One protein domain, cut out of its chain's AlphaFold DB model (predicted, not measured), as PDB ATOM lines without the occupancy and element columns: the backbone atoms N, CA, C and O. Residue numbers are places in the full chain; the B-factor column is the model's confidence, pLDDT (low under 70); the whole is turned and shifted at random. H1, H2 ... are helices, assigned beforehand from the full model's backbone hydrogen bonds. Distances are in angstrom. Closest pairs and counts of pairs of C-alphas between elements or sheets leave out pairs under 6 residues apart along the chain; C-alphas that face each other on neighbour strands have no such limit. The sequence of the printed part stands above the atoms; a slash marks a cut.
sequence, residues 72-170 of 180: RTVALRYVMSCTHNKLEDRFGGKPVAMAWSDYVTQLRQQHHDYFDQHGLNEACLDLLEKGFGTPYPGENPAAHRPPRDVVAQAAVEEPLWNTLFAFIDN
ATOM      1  N   ARG A  72      -3.643  58.743  17.386       78.81
ATOM      2  CA  ARG A  72      -2.368  59.190  16.817       78.81
ATOM      3  C   ARG A  72      -2.215  60.699  16.917       78.81
ATOM      4  O   ARG A  72      -1.189  61.179  17.380       78.81
ATOM      5  N   THR A  73      -3.259  61.450  16.573       79.00
ATOM      6  CA  THR A  73      -3.256  62.916  16.677       79.00
ATOM      7  C   THR A  73      -2.962  63.380  18.108       79.00
ATOM      8  O   THR A  73      -2.178  64.306  18.312       79.00
ATOM      9  N   VAL A  74      -3.548  62.725  19.115       78.38
ATOM     10  CA  VAL A  74      -3.266  63.014  20.532       78.38
ATOM     11  C   VAL A  74      -1.812  62.687  20.888       78.38
ATOM     12  O   VAL A  74      -1.145  63.502  21.527       78.38
ATOM     13  N   ALA A  75      -1.298  61.538  20.443       81.88
ATOM     14  CA  ALA A  75       0.086  61.131  20.675       81.88
ATOM     15  C   ALA A  75       1.103  62.111  20.065       81.88
ATOM     16  O   ALA A  75       2.053  62.513  20.735       81.88
ATOM     17  N   LEU A  76       0.877  62.572  18.837       82.81
ATOM     18  CA  LEU A  76       1.765  63.527  18.171       82.81
ATOM     19  C   LEU A  76       1.710  64.918  18.829       82.81
ATOM     20  O   LEU A  76       2.745  65.553  19.040       82.81
ATOM     21  N   ARG A  77       0.533  65.365  19.294       81.06
ATOM     22  CA  ARG A  77       0.413  66.590  20.115       81.06
ATOM     23  C   ARG A  77       1.194  66.504  21.425       81.06
ATOM     24  O   ARG A  77       1.729  67.519  21.880       81.06
ATOM     25  N   TYR A  78       1.266  65.318  22.029       81.75
ATOM     26  CA  TYR A  78       2.096  65.083  23.207       81.75
ATOM     27  C   TYR A  78       3.586  65.250  22.870       81.75
ATOM     28  O   TYR A  78       4.267  66.012  23.555       81.75
ATOM     29  N   VAL A  79       4.070  64.660  21.768       84.81
ATOM     30  CA  VAL A  79       5.462  64.828  21.298       84.81
ATOM     31  C   VAL A  79       5.806  66.297  21.054       84.81
ATOM     32  O   VAL A  79       6.827  66.781  21.547       84.81
ATOM     33  N   MET A  80       4.937  67.029  20.353       86.06
ATOM     34  CA  MET A  80       5.102  68.467  20.125       86.06
ATOM     35  C   MET A  80       5.187  69.238  21.449       86.06
ATOM     36  O   MET A  80       6.094  70.043  21.639       86.06
ATOM     37  N   SER A  81       4.285  68.963  22.398       84.12
ATOM     38  CA  SER A  81       4.272  69.658  23.694       84.12
ATOM     39  C   SER A  81       5.526  69.362  24.517       84.12
ATOM     40  O   SER A  81       6.106  70.265  25.112       84.12
ATOM     41  N   CYS A  82       5.989  68.111  24.523       86.00
ATOM     42  CA  CYS A  82       7.247  67.740  25.164       86.00
ATOM     43  C   CYS A  82       8.450  68.420  24.503       86.00
ATOM     44  O   CYS A  82       9.376  68.832  25.201       86.00
ATOM     45  N   THR A  83       8.426  68.570  23.179       88.19
ATOM     46  CA  THR A  83       9.467  69.280  22.429       88.19
ATOM     47  C   THR A  83       9.498  70.759  22.806       88.19
ATOM     48  O   THR A  83      10.563  71.269  23.141       88.19
ATOM     49  N   HIS A  84       8.336  71.424  22.832       87.94
ATOM     50  CA  HIS A  84       8.191  72.811  23.294       87.94
ATOM     51  C   HIS A  84       8.776  73.004  24.688       87.94
ATOM     52  O   HIS A  84       9.664  73.834  24.854       87.94
ATOM     53  N   ASN A  85       8.363  72.176  25.649       86.50
ATOM     54  CA  ASN A  85       8.863  72.261  27.018       86.50
ATOM     55  C   ASN A  85      10.384  72.064  27.074       86.50
ATOM     56  O   ASN A  85      11.074  72.809  27.754       86.50
ATOM     57  N   LYS A  86      10.933  71.101  26.323       88.62
ATOM     58  CA  LYS A  86      12.380  70.847  26.296       88.62
ATOM     59  C   LYS A  86      13.175  72.012  25.696       88.62
ATOM     60  O   LYS A  86      14.305  72.252  26.119       88.62
ATOM     61  N   LEU A  87      12.615  72.719  24.713       90.06
ATOM     62  CA  LEU A  87      13.222  73.927  24.151       90.06
ATOM     63  C   LEU A  87      13.135  75.099  25.134       90.06
ATOM     64  O   LEU A  87      14.136  75.785  25.328       90.06
ATOM     65  N   GLU A  88      11.989  75.294  25.789       89.12
ATOM     66  CA  GLU A  88      11.809  76.359  26.782       89.12
ATOM     67  C   GLU A  88      12.667  76.152  28.036       89.12
ATOM     68  O   GLU A  88      13.287  77.101  28.512       89.12
ATOM     69  N   ASP A  89      12.791  74.909  28.512       88.25
ATOM     70  CA  ASP A  89      13.674  74.525  29.621       88.25
ATOM     71  C   ASP A  89      15.143  74.885  29.329       88.25
ATOM     72  O   ASP A  89      15.908  75.185  30.245       88.25
ATOM     73  N   ARG A  90      15.559  74.837  28.054       90.38
ATOM     74  CA  ARG A  90      16.953  75.060  27.646       90.38
ATOM     75  C   ARG A  90      17.261  76.509  27.284       90.38
ATOM     76  O   ARG A  90      18.325  77.003  27.644       90.38
ATOM     77  N   PHE A  91      16.382  77.151  26.521       91.25
ATOM     78  CA  PHE A  91      16.642  78.459  25.908       91.25
ATOM     79  C   PHE A  91      15.810  79.594  26.517       91.25
ATOM     80  O   PHE A  91      15.982  80.751  26.142       91.25
ATOM     81  N   GLY A  92      14.949  79.277  27.485       87.12
ATOM     82  CA  GLY A  92      14.018  80.214  28.099       87.12
ATOM     83  C   GLY A  92      12.616  80.115  27.500       87.12
ATOM     84  O   GLY A  92      12.403  79.558  26.426       87.12
ATOM     85  N   GLY A  93      11.627  80.638  28.223       85.31
ATOM     86  CA  GLY A  93      10.228  80.589  27.794       85.31
ATOM     87  C   GLY A  93       9.959  81.435  26.548       85.31
ATOM     88  O   GLY A  93      10.501  82.534  26.402       85.31
ATOM     89  N   LYS A  94       9.066  80.959  25.674       87.00
ATOM     90  CA  LYS A  94       8.624  81.717  24.504       87.00
ATOM     91  C   LYS A  94       7.876  82.987  24.943       87.00
ATOM     92  O   LYS A  94       6.917  82.893  25.715       87.00
ATOM     93  N   PRO A  95       8.188  84.173  24.387       84.94
ATOM     94  CA  PRO A  95       7.393  85.376  24.625       84.94
ATOM     95  C   PRO A  95       5.913  85.173  24.259       84.94
ATOM     96  O   PRO A  95       5.590  84.589  23.222       84.94
ATOM     97  N   VAL A  96       4.991  85.678  25.085       79.94
ATOM     98  CA  VAL A  96       3.538  85.463  24.904       79.94
ATOM     99  C   VAL A  96       3.039  85.979  23.549       79.94
ATOM    100  O   VAL A  96       2.231  85.315  22.910       79.94
ATOM    101  N   ALA A  97       3.555  87.122  23.090       83.62
ATOM    102  CA  ALA A  97       3.139  87.773  21.845       83.62
ATOM    103  C   ALA A  97       3.750  87.169  20.562       83.62
ATOM    104  O   ALA A  97       3.415  87.618  19.472       83.62
ATOM    105  N   MET A  98       4.652  86.190  20.679       85.25
ATOM    106  CA  MET A  98       5.378  85.600  19.549       85.25
ATOM    107  C   MET A  98       4.763  84.255  19.140       85.25
ATOM    108  O   MET A  98       4.381  83.467  20.012       85.25
ATOM    109  N   ALA A  99       4.680  83.969  17.838       85.12
ATOM    110  CA  ALA A  99       4.271  82.654  17.346       85.12
ATOM    111  C   ALA A  99       5.337  81.584  17.649       85.12
ATOM    112  O   ALA A  99       6.501  81.899  17.905       85.12
ATOM    113  N   TRP A 100       4.946  80.305  17.654       87.31
ATOM    114  CA  TRP A 100       5.900  79.213  17.886       87.31
ATOM    115  C   TRP A 100       6.900  79.081  16.734       87.31
ATOM    116  O   TRP A 100       8.096  78.988  16.996       87.31
ATOM    117  N   SER A 101       6.431  79.154  15.490       86.94
ATOM    118  CA  SER A 101       7.261  79.234  14.280       86.94
ATOM    119  C   SER A 101       8.333  80.322  14.357       86.94
ATOM    120  O   SER A 101       9.514  80.023  14.170       86.94
ATOM    121  N   ASP A 102       7.958  81.556  14.701       89.00
ATOM    122  CA  ASP A 102       8.905  82.676  14.823       89.00
ATOM    123  C   ASP A 102       9.958  82.410  15.903       89.00
ATOM    124  O   ASP A 102      11.160  82.578  15.678       89.00
ATOM    125  N   TYR A 103       9.512  81.942  17.072       90.00
ATOM    126  CA  TYR A 103      10.391  81.659  18.200       90.00
ATOM    127  C   TYR A 103      11.417  80.572  17.879       90.00
ATOM    128  O   TYR A 103      12.614  80.743  18.099       90.00
ATOM    129  N   VAL A 104      10.956  79.455  17.321       90.94
ATOM    130  CA  VAL A 104      11.812  78.313  16.993       90.94
ATOM    131  C   VAL A 104      12.761  78.659  15.842       90.94
ATOM    132  O   VAL A 104      13.925  78.260  15.871       90.94
ATOM    133  N   THR A 105      12.311  79.465  14.876       91.12
ATOM    134  CA  THR A 105      13.169  79.995  13.804       91.12
ATOM    135  C   THR A 105      14.284  80.867  14.374       91.12
ATOM    136  O   THR A 105      15.451  80.681  14.023       91.12
ATOM    137  N   GLN A 106      13.956  81.772  15.299       92.31
ATOM    138  CA  GLN A 106      14.943  82.613  15.971       92.31
ATOM    139  C   GLN A 106      15.942  81.775  16.783       92.31
ATOM    140  O   GLN A 106      17.150  81.992  16.675       92.31
ATOM    141  N   LEU A 107      15.465  80.781  17.542       93.31
ATOM    142  CA  LEU A 107      16.336  79.868  18.286       93.31
ATOM    143  C   LEU A 107      17.285  79.102  17.365       93.31
ATOM    144  O   LEU A 107      18.471  79.000  17.667       93.31
ATOM    145  N   ARG A 108      16.797  78.588  16.230       92.06
ATOM    146  CA  ARG A 108      17.640  77.876  15.263       92.06
ATOM    147  C   ARG A 108      18.705  78.786  14.660       92.06
ATOM    148  O   ARG A 108      19.841  78.352  14.509       92.06
ATOM    149  N   GLN A 109      18.378  80.042  14.358       92.88
ATOM    150  CA  GLN A 109      19.364  81.015  13.867       92.88
ATOM    151  C   GLN A 109      20.453  81.303  14.911       92.88
ATOM    152  O   GLN A 109      21.627  81.418  14.567       92.88
ATOM    153  N   GLN A 110      20.075  81.393  16.187       94.56
ATOM    154  CA  GLN A 110      20.997  81.686  17.288       94.56
ATOM    155  C   GLN A 110      21.811  80.461  17.738       94.56
ATOM    156  O   GLN A 110      22.938  80.613  18.207       94.56
ATOM    157  N   HIS A 111      21.265  79.253  17.585       94.06
ATOM    158  CA  HIS A 111      21.808  78.009  18.141       94.06
ATOM    159  C   HIS A 111      21.858  76.861  17.117       94.06
ATOM    160  O   HIS A 111      21.569  75.717  17.464       94.06
ATOM    161  N   HIS A 112      22.221  77.152  15.865       92.06
ATOM    162  CA  HIS A 112      22.205  76.189  14.753       92.06
ATOM    163  C   HIS A 112      22.895  74.850  15.070       92.06
ATOM    164  O   HIS A 112      22.283  73.805  14.856       92.06
ATOM    165  N   ASP A 113      24.075  74.869  15.702       93.00
ATOM    166  CA  ASP A 113      24.810  73.655  16.095       93.00
ATOM    167  C   ASP A 113      23.978  72.695  16.961       93.00
ATOM    168  O   ASP A 113      24.045  71.477  16.800       93.00
ATOM    169  N   TYR A 114      23.162  73.229  17.878       92.00
ATOM    170  CA  TYR A 114      22.310  72.411  18.743       92.00
ATOM    171  C   TYR A 114      21.195  71.729  17.948       92.00
ATOM    172  O   TYR A 114      20.905  70.552  18.156       92.00
ATOM    173  N   PHE A 115      20.565  72.465  17.035       92.12
ATOM    174  CA  PHE A 115      19.491  71.925  16.207       92.12
ATOM    175  C   PHE A 115      20.028  70.868  15.238       92.12
ATOM    176  O   PHE A 115      19.431  69.796  15.132       92.12
ATOM    177  N   ASP A 116      21.186  71.111  14.622       90.19
ATOM    178  CA  ASP A 116      21.830  70.168  13.706       90.19
ATOM    179  C   ASP A 116      22.303  68.899  14.434       90.19
ATOM    180  O   ASP A 116      22.042  67.790  13.964       90.19
ATOM    181  N   GLN A 117      22.897  69.030  15.631       90.44
ATOM    182  CA  GLN A 117      23.285  67.886  16.473       90.44
ATOM    183  C   GLN A 117      22.094  66.973  16.805       90.44
ATOM    184  O   GLN A 117      22.251  65.757  16.936       90.44
ATOM    185  N   HIS A 118      20.904  67.554  16.954       89.06
ATOM    186  CA  HIS A 118      19.677  66.832  17.275       89.06
ATOM    187  C   HIS A 118      18.816  66.495  16.047       89.06
ATOM    188  O   HIS A 118      17.728  65.944  16.212       89.06
ATOM    189  N   GLY A 119      19.285  66.792  14.831       88.12
ATOM    190  CA  GLY A 119      18.561  66.516  13.588       88.12
ATOM    191  C   GLY A 119      17.275  67.332  13.407       88.12
ATOM    192  O   GLY A 119      16.433  66.971  12.588       88.12
ATOM    193  N   LEU A 120      17.107  68.425  14.156       89.75
ATOM    194  CA  LEU A 120      15.926  69.290  14.120       89.75
ATOM    195  C   LEU A 120      15.990  70.242  12.917       89.75
ATOM    196  O   LEU A 120      16.283  71.433  13.043       89.75
ATOM    197  N   ASN A 121      15.729  69.693  11.733       87.81
ATOM    198  CA  ASN A 121      15.673  70.447  10.482       87.81
ATOM    199  C   ASN A 121      14.368  71.254  10.342       87.81
ATOM    200  O   ASN A 121      13.441  71.101  11.130       87.81
ATOM    201  N   GLU A 122      14.290  72.093   9.307       86.25
ATOM    202  CA  GLU A 122      13.146  72.981   9.040       86.25
ATOM    203  C   GLU A 122      11.806  72.241   9.009       86.25
ATOM    204  O   GLU A 122      10.875  72.639   9.698       86.25
ATOM    205  N   ALA A 123      11.759  71.087   8.341       86.31
ATOM    206  CA  ALA A 123      10.557  70.263   8.268       86.31
ATOM    207  C   ALA A 123      10.099  69.742   9.645       86.31
ATOM    208  O   ALA A 123       8.907  69.562   9.868       86.31
ATOM    209  N   CYS A 124      11.021  69.507  10.586       85.81
ATOM    210  CA  CYS A 124      10.662  69.180  11.966       85.81
ATOM    211  C   CYS A 124      10.121  70.402  12.715       85.81
ATOM    212  O   CYS A 124       9.248  70.250  13.565       85.81
ATOM    213  N   LEU A 125      10.636  71.602  12.423       87.00
ATOM    214  CA  LEU A 125      10.187  72.836  13.069       87.00
ATOM    215  C   LEU A 125       8.784  73.236  12.610       87.00
ATOM    216  O   LEU A 125       7.999  73.697  13.434       87.00
ATOM    217  N   ASP A 126       8.443  72.984  11.346       85.38
ATOM    218  CA  ASP A 126       7.098  73.217  10.809       85.38
ATOM    219  C   ASP A 126       6.026  72.417  11.573       85.38
ATOM    220  O   ASP A 126       4.901  72.882  11.762       85.38
ATOM    221  N   LEU A 127       6.382  71.235  12.092       84.56
ATOM    222  CA  LEU A 127       5.498  70.413  12.931       84.56
ATOM    223  C   LEU A 127       5.286  70.980  14.339       84.56
ATOM    224  O   LEU A 127       4.379  70.539  15.046       84.56
ATOM    225  N   LEU A 128       6.128  71.922  14.775       84.44
ATOM    226  CA  LEU A 128       6.049  72.541  16.098       84.44
ATOM    227  C   LEU A 128       5.104  73.741  16.135       84.44
ATOM    228  O   LEU A 128       4.940  74.350  17.197       84.44
ATOM    229  N   GLU A 129       4.461  74.078  15.020       81.88
ATOM    230  CA  GLU A 129       3.457  75.127  14.999       81.88
ATOM    231  C   GLU A 129       2.201  74.690  15.771       81.88
ATOM    232  O   GLU A 129       1.527  73.707  15.455       81.88
ATOM    233  N   LYS A 130       1.844  75.462  16.799       70.31
ATOM    234  CA  LYS A 130       0.555  75.318  17.483       70.31
ATOM    235  C   LYS A 130      -0.487  76.132  16.725       70.31
ATOM    236  O   LYS A 130      -0.552  77.345  16.884       70.31
ATOM    237  N   GLY A 131      -1.352  75.461  15.963       57.66
ATOM    238  CA  GLY A 131      -2.542  76.107  15.406       57.66
ATOM    239  C   GLY A 131      -3.407  76.767  16.497       57.66
ATOM    240  O   GLY A 131      -3.464  76.296  17.638       57.66
ATOM    241  N   PHE A 132      -4.116  77.848  16.151       39.56
ATOM    242  CA  PHE A 132      -5.116  78.459  17.032       39.56
ATOM    243  C   PHE A 132      -6.281  77.490  17.248       39.56
ATOM    244  O   PHE A 132      -7.151  77.351  16.393       39.56
ATOM    245  N   GLY A 133      -6.317  76.812  18.396       42.94
ATOM    246  CA  GLY A 133      -7.464  75.971  18.731       42.94
ATOM    247  C   GLY A 133      -7.166  74.834  19.688       42.94
ATOM    248  O   GLY A 133      -7.284  73.679  19.311       42.94
ATOM    249  N   THR A 134      -6.740  75.145  20.908       38.38
ATOM    250  CA  THR A 134      -7.362  74.775  22.200       38.38
ATOM    251  C   THR A 134      -6.411  75.338  23.267       38.38
ATOM    252  O   THR A 134      -5.224  75.013  23.215       38.38
ATOM    253  N   PRO A 135      -6.847  76.198  24.204       39.88
ATOM    254  CA  PRO A 135      -5.990  76.598  25.312       39.88
ATOM    255  C   PRO A 135      -5.639  75.350  26.127       39.88
ATOM    256  O   PRO A 135      -6.530  74.688  26.655       39.88
ATOM    257  N   TYR A 136      -4.352  75.022  26.218       49.12
ATOM    258  CA  TYR A 136      -3.853  74.039  27.172       49.12
ATOM    259  C   TYR A 136      -3.437  74.830  28.417       49.12
ATOM    260  O   TYR A 136      -2.407  75.505  28.368       49.12
ATOM    261  N   PRO A 137      -4.245  74.861  29.495       39.19
ATOM    262  CA  PRO A 137      -3.824  75.496  30.741       39.19
ATOM    263  C   PRO A 137      -2.499  74.872  31.197       39.19
ATOM    264  O   PRO A 137      -2.289  73.680  30.989       39.19
ATOM    265  N   GLY A 138      -1.605  75.673  31.787       39.62
ATOM    266  CA  GLY A 138      -0.196  75.330  32.058       39.62
ATOM    267  C   GLY A 138       0.065  74.085  32.918       39.62
ATOM    268  O   GLY A 138       1.207  73.656  33.032       39.62
ATOM    269  N   GLU A 139      -0.976  73.463  33.472       43.72
ATOM    270  CA  GLU A 139      -0.914  72.172  34.171       43.72
ATOM    271  C   GLU A 139      -1.239  70.968  33.273       43.72
ATOM    272  O   GLU A 139      -1.220  69.825  33.729       43.72
ATOM    273  N   ASN A 140      -1.543  71.199  31.993       48.56
ATOM    274  CA  ASN A 140      -2.121  70.196  31.116       48.56
ATOM    275  C   ASN A 140      -1.271  69.930  29.857       48.56
ATOM    276  O   ASN A 140      -1.671  70.303  28.747       48.56
ATOM    277  N   PRO A 141      -0.088  69.297  29.999       50.97
ATOM    278  CA  PRO A 141       0.739  68.852  28.881       50.97
ATOM    279  C   PRO A 141       0.051  67.668  28.186       50.97
ATOM    280  O   PRO A 141       0.441  66.524  28.382       50.97
ATOM    281  N   ALA A 142      -1.010  67.960  27.428       53.34
ATOM    282  CA  ALA A 142      -2.059  67.023  27.024       53.34
ATOM    283  C   ALA A 142      -2.717  66.321  28.236       53.34
ATOM    284  O   ALA A 142      -2.061  65.653  29.029       53.34
ATOM    285  N   ALA A 143      -4.046  66.393  28.363       48.88
ATOM    286  CA  ALA A 143      -4.784  65.778  29.491       48.88
ATOM    287  C   ALA A 143      -4.597  64.264  29.595       48.88
ATOM    288  O   ALA A 143      -4.935  63.636  30.596       48.88
ATOM    289  N   HIS A 144      -4.010  63.688  28.555       56.50
ATOM    290  CA  HIS A 144      -3.663  62.301  28.430       56.50
ATOM    291  C   HIS A 144      -2.163  62.268  28.159       56.50
ATOM    292  O   HIS A 144      -1.739  62.664  27.080       56.50
ATOM    293  N   ARG A 145      -1.363  61.829  29.136       70.56
ATOM    294  CA  ARG A 145       0.003  61.353  28.887       70.56
ATOM    295  C   ARG A 145      -0.148  59.973  28.247       70.56
ATOM    296  O   ARG A 145      -0.427  59.027  28.989       70.56
ATOM    297  N   PRO A 146      -0.089  59.843  26.912       74.75
ATOM    298  CA  PRO A 146      -0.379  58.573  26.273       74.75
ATOM    299  C   PRO A 146       0.734  57.579  26.632       74.75
ATOM    300  O   PRO A 146       1.867  58.004  26.889       74.75
ATOM    301  N   PRO A 147       0.446  56.269  26.668       80.94
ATOM    302  CA  PRO A 147       1.474  55.258  26.880       80.94
ATOM    303  C   PRO A 147       2.627  55.409  25.878       80.94
ATOM    304  O   PRO A 147       2.412  55.740  24.710       80.94
ATOM    305  N   ARG A 148       3.868  55.200  26.332       78.69
ATOM    306  CA  ARG A 148       5.072  55.472  25.524       78.69
ATOM    307  C   ARG A 148       5.124  54.634  24.248       78.69
ATOM    308  O   ARG A 148       5.564  55.126  23.218       78.69
ATOM    309  N   ASP A 149       4.665  53.394  24.316       80.56
ATOM    310  CA  ASP A 149       4.515  52.474  23.189       80.56
ATOM    311  C   ASP A 149       3.540  53.005  22.129       80.56
ATOM    312  O   ASP A 149       3.843  52.946  20.941       80.56
ATOM    313  N   VAL A 150       2.426  53.616  22.546       78.88
ATOM    314  CA  VAL A 150       1.463  54.259  21.635       78.88
ATOM    315  C   VAL A 150       2.097  55.459  20.931       78.88
ATOM    316  O   VAL A 150       1.907  55.646  19.729       78.88
ATOM    317  N   VAL A 151       2.882  56.260  21.656       78.50
ATOM    318  CA  VAL A 151       3.598  57.408  21.078       78.50
ATOM    319  C   VAL A 151       4.697  56.953  20.117       78.50
ATOM    320  O   VAL A 151       4.807  57.496  19.020       78.50
ATOM    321  N   ALA A 152       5.466  55.929  20.489       77.88
ATOM    322  CA  ALA A 152       6.501  55.355  19.637       77.88
ATOM    323  C   ALA A 152       5.901  54.784  18.344       77.88
ATOM    324  O   ALA A 152       6.400  55.074  17.260       77.88
ATOM    325  N   GLN A 153       4.791  54.047  18.438       79.94
ATOM    326  CA  GLN A 153       4.093  53.509  17.271       79.94
ATOM    327  C   GLN A 153       3.592  54.628  16.347       79.94
ATOM    328  O   GLN A 153       3.807  54.566  15.139       79.94
ATOM    329  N   ALA A 154       2.979  55.674  16.908       77.81
ATOM    330  CA  ALA A 154       2.536  56.843  16.149       77.81
ATOM    331  C   ALA A 154       3.693  57.547  15.421       77.81
ATOM    332  O   ALA A 154       3.523  57.992  14.289       77.81
ATOM    333  N   ALA A 155       4.860  57.636  16.062       72.44
ATOM    334  CA  ALA A 155       6.035  58.302  15.516       72.44
ATOM    335  C   ALA A 155       6.758  57.467  14.444       72.44
ATOM    336  O   ALA A 155       7.269  58.032  13.485       72.44
ATOM    337  N   VAL A 156       6.778  56.132  14.555       75.00
ATOM    338  CA  VAL A 156       7.392  55.236  13.551       75.00
ATOM    339  C   VAL A 156       6.715  55.356  12.187       75.00
ATOM    340  O   VAL A 156       7.371  55.218  11.155       75.00
ATOM    341  N   GLU A 157       5.416  55.637  12.169       71.38
ATOM    342  CA  GLU A 157       4.659  55.773  10.927       71.38
ATOM    343  C   GLU A 157       4.982  57.066  10.154       71.38
ATOM    344  O   GLU A 157       4.664  57.154   8.969       71.38
ATOM    345  N   GLU A 158       5.663  58.040  10.775       75.06
ATOM    346  CA  GLU A 158       6.024  59.316  10.152       75.06
ATOM    347  C   GLU A 158       7.468  59.754  10.510       75.06
ATOM    348  O   GLU A 158       7.736  60.177  11.638       75.06
ATOM    349  N   PRO A 159       8.423  59.748   9.555       76.94
ATOM    350  CA  PRO A 159       9.850  59.978   9.833       76.94
ATOM    351  C   PRO A 159      10.194  61.279  10.584       76.94
ATOM    352  O   PRO A 159      11.118  61.303  11.403       76.94
ATOM    353  N   LEU A 160       9.459  62.366  10.327       78.94
ATOM    354  CA  LEU A 160       9.676  63.654  10.995       78.94
ATOM    355  C   LEU A 160       9.259  63.605  12.476       78.94
ATOM    356  O   LEU A 160       9.983  64.094  13.343       78.94
ATOM    357  N   TRP A 161       8.151  62.930  12.796       83.88
ATOM    358  CA  TRP A 161       7.711  62.729  14.177       83.88
ATOM    359  C   TRP A 161       8.618  61.778  14.945       83.88
ATOM    360  O   TRP A 161       8.853  62.004  16.129       83.88
ATOM    361  N   ASN A 162       9.189  60.770  14.283       83.75
ATOM    362  CA  ASN A 162      10.215  59.920  14.885       83.75
ATOM    363  C   ASN A 162      11.443  60.729  15.331       83.75
ATOM    364  O   ASN A 162      11.997  60.482  16.400       83.75
ATOM    365  N   THR A 163      11.837  61.738  14.550       86.31
ATOM    366  CA  THR A 163      12.955  62.631  14.898       86.31
ATOM    367  C   THR A 163      12.632  63.464  16.141       86.31
ATOM    368  O   THR A 163      13.433  63.512  17.076       86.31
ATOM    369  N   LEU A 164      11.429  64.044  16.215       86.62
ATOM    370  CA  LEU A 164      10.962  64.766  17.405       86.62
ATOM    371  C   LEU A 164      10.802  63.846  18.628       86.62
ATOM    372  O   LEU A 164      11.139  64.230  19.748       86.62
ATOM    373  N   PHE A 165      10.335  62.614  18.425       87.06
ATOM    374  CA  PHE A 165      10.208  61.614  19.482       87.06
ATOM    375  C   PHE A 165      11.579  61.211  20.043       87.06
ATOM    376  O   PHE A 165      11.802  61.242  21.253       87.06
ATOM    377  N   ALA A 166      12.548  60.934  19.171       86.81
ATOM    378  CA  ALA A 166      13.928  60.695  19.575       86.81
ATOM    379  C   ALA A 166      14.527  61.923  20.280       86.81
ATOM    380  O   ALA A 166      15.258  61.783  21.261       86.81
ATOM    381  N   PHE A 167      14.201  63.137  19.825       88.06
ATOM    382  CA  PHE A 167      14.637  64.363  20.484       88.06
ATOM    383  C   PHE A 167      14.124  64.447  21.924       88.06
ATOM    384  O   PHE A 167      14.926  64.743  22.808       88.06
ATOM    385  N   ILE A 168      12.850  64.154  22.204       85.94
ATOM    386  CA  ILE A 168      12.330  64.188  23.583       85.94
ATOM    387  C   ILE A 168      12.922  63.066  24.451       85.94
ATOM    388  O   ILE A 168      13.299  63.335  25.595       85.94
ATOM    389  N   ASP A 169      13.099  61.866  23.890       80.06
ATOM    390  CA  ASP A 169      13.580  60.671  24.598       80.06
ATOM    391  C   ASP A 169      15.086  60.698  24.900       80.06
ATOM    392  O   ASP A 169      15.527  60.107  25.888       80.06
ATOM    393  N   ASN A 170      15.884  61.424  24.110       68.69
ATOM    394  CA  ASN A 170      17.311  61.631  24.363       68.69
ATOM    395  C   ASN A 170      17.525  62.553  25.583       68.69
ATOM    396  O   ASN A 170      17.836  63.745  25.466       68.69
TER     397      ASN A 170
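AT A GLANCE: This is residues 72 to 170 of the 180 residues of an uncharacterized protein of Chlamydomonas reinhardtii (UniProt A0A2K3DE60). One long helix, H1, runs through the middle of the domain, with the helical hairpin H5 and H6 packed across its first part and side. Beyond H6, three shorter helices, H4, H2 and H3, make an arc towards the other end of H1, while the long link of residues 127 to 147 swings round to the side of H1 away from H6. The printed part has 99 residues with six named helices, H1 to H6 in order along the chain, and no named strand; the class is all helix. The whole is compact, with a radius of gyration of the C-alphas of 13.0 A and spans of 34 by 30 by 20 A.

HOW THE PARTS SIT: H1, residues 72 to 91, touches H6, residues 159 to 169, at a steep tilt of 52 degrees, the same way; their closest C-alphas, of Thr 83 and Ile 168, are 6.0 A apart. H1 touches H5, residues 148 to 156, with residues 72 to 79 alone, about perpendicular at 84 degrees; the closest C-alphas, of Ala 75 and Val 151, are 5.1 A apart. H5 and H6 form a helical hairpin: they touch, with the C-alphas of Ala 155 and Asn 162 closest at 4.5 A, and run opposite ways at a shallow tilt of 33 degrees, only just short of steep. H6 is the hub, touching three helices, the third being H4, residues 122 to 126, where the C-alphas of Cys 124 and Leu 160 are closest at 5.7 A. H4 also touches H2, residues 100 to 110, the closest C-alphas being those of Val 104 and Leu 125, 6.9 A apart. H2 is close to H1 but not clearly touching it, with the C-alphas of Phe 91 and Leu 107 closest at 7.8 A. H3, residues 112 to 117, touches no helix but is near H2, the C-alphas of Arg 108 and Phe 115 being closest at 6.3 A. H1 is apart from H3 and H4. In each of the six helices every O i to N i+4 pair is within hydrogen-bond range.

IN THESE COORDINATES: H1 begins at C-alpha 72, (-2.368, 59.190, 16.817), and is 28.6 A long from first to last C-alpha. H2 is 15.3 A long, H3 8.5 A and H4 6.3 A. H5, 12.2 A long, begins at C-alpha 148, (5.072, 55.472, 25.524). H6, 15.2 A long, ends at C-alpha 169, (13.580, 60.671, 24.598).

THE WHOLE: The two C-alphas farthest apart, those of Ala 97 and Asp 149, are 35.4 A from each other. The printed part has no cut. The link from H4 to H5 is long, with 21 residues. The mean pLDDT of the printed part is 79.3, and residues 131 to 144 and residue 170 are under 70.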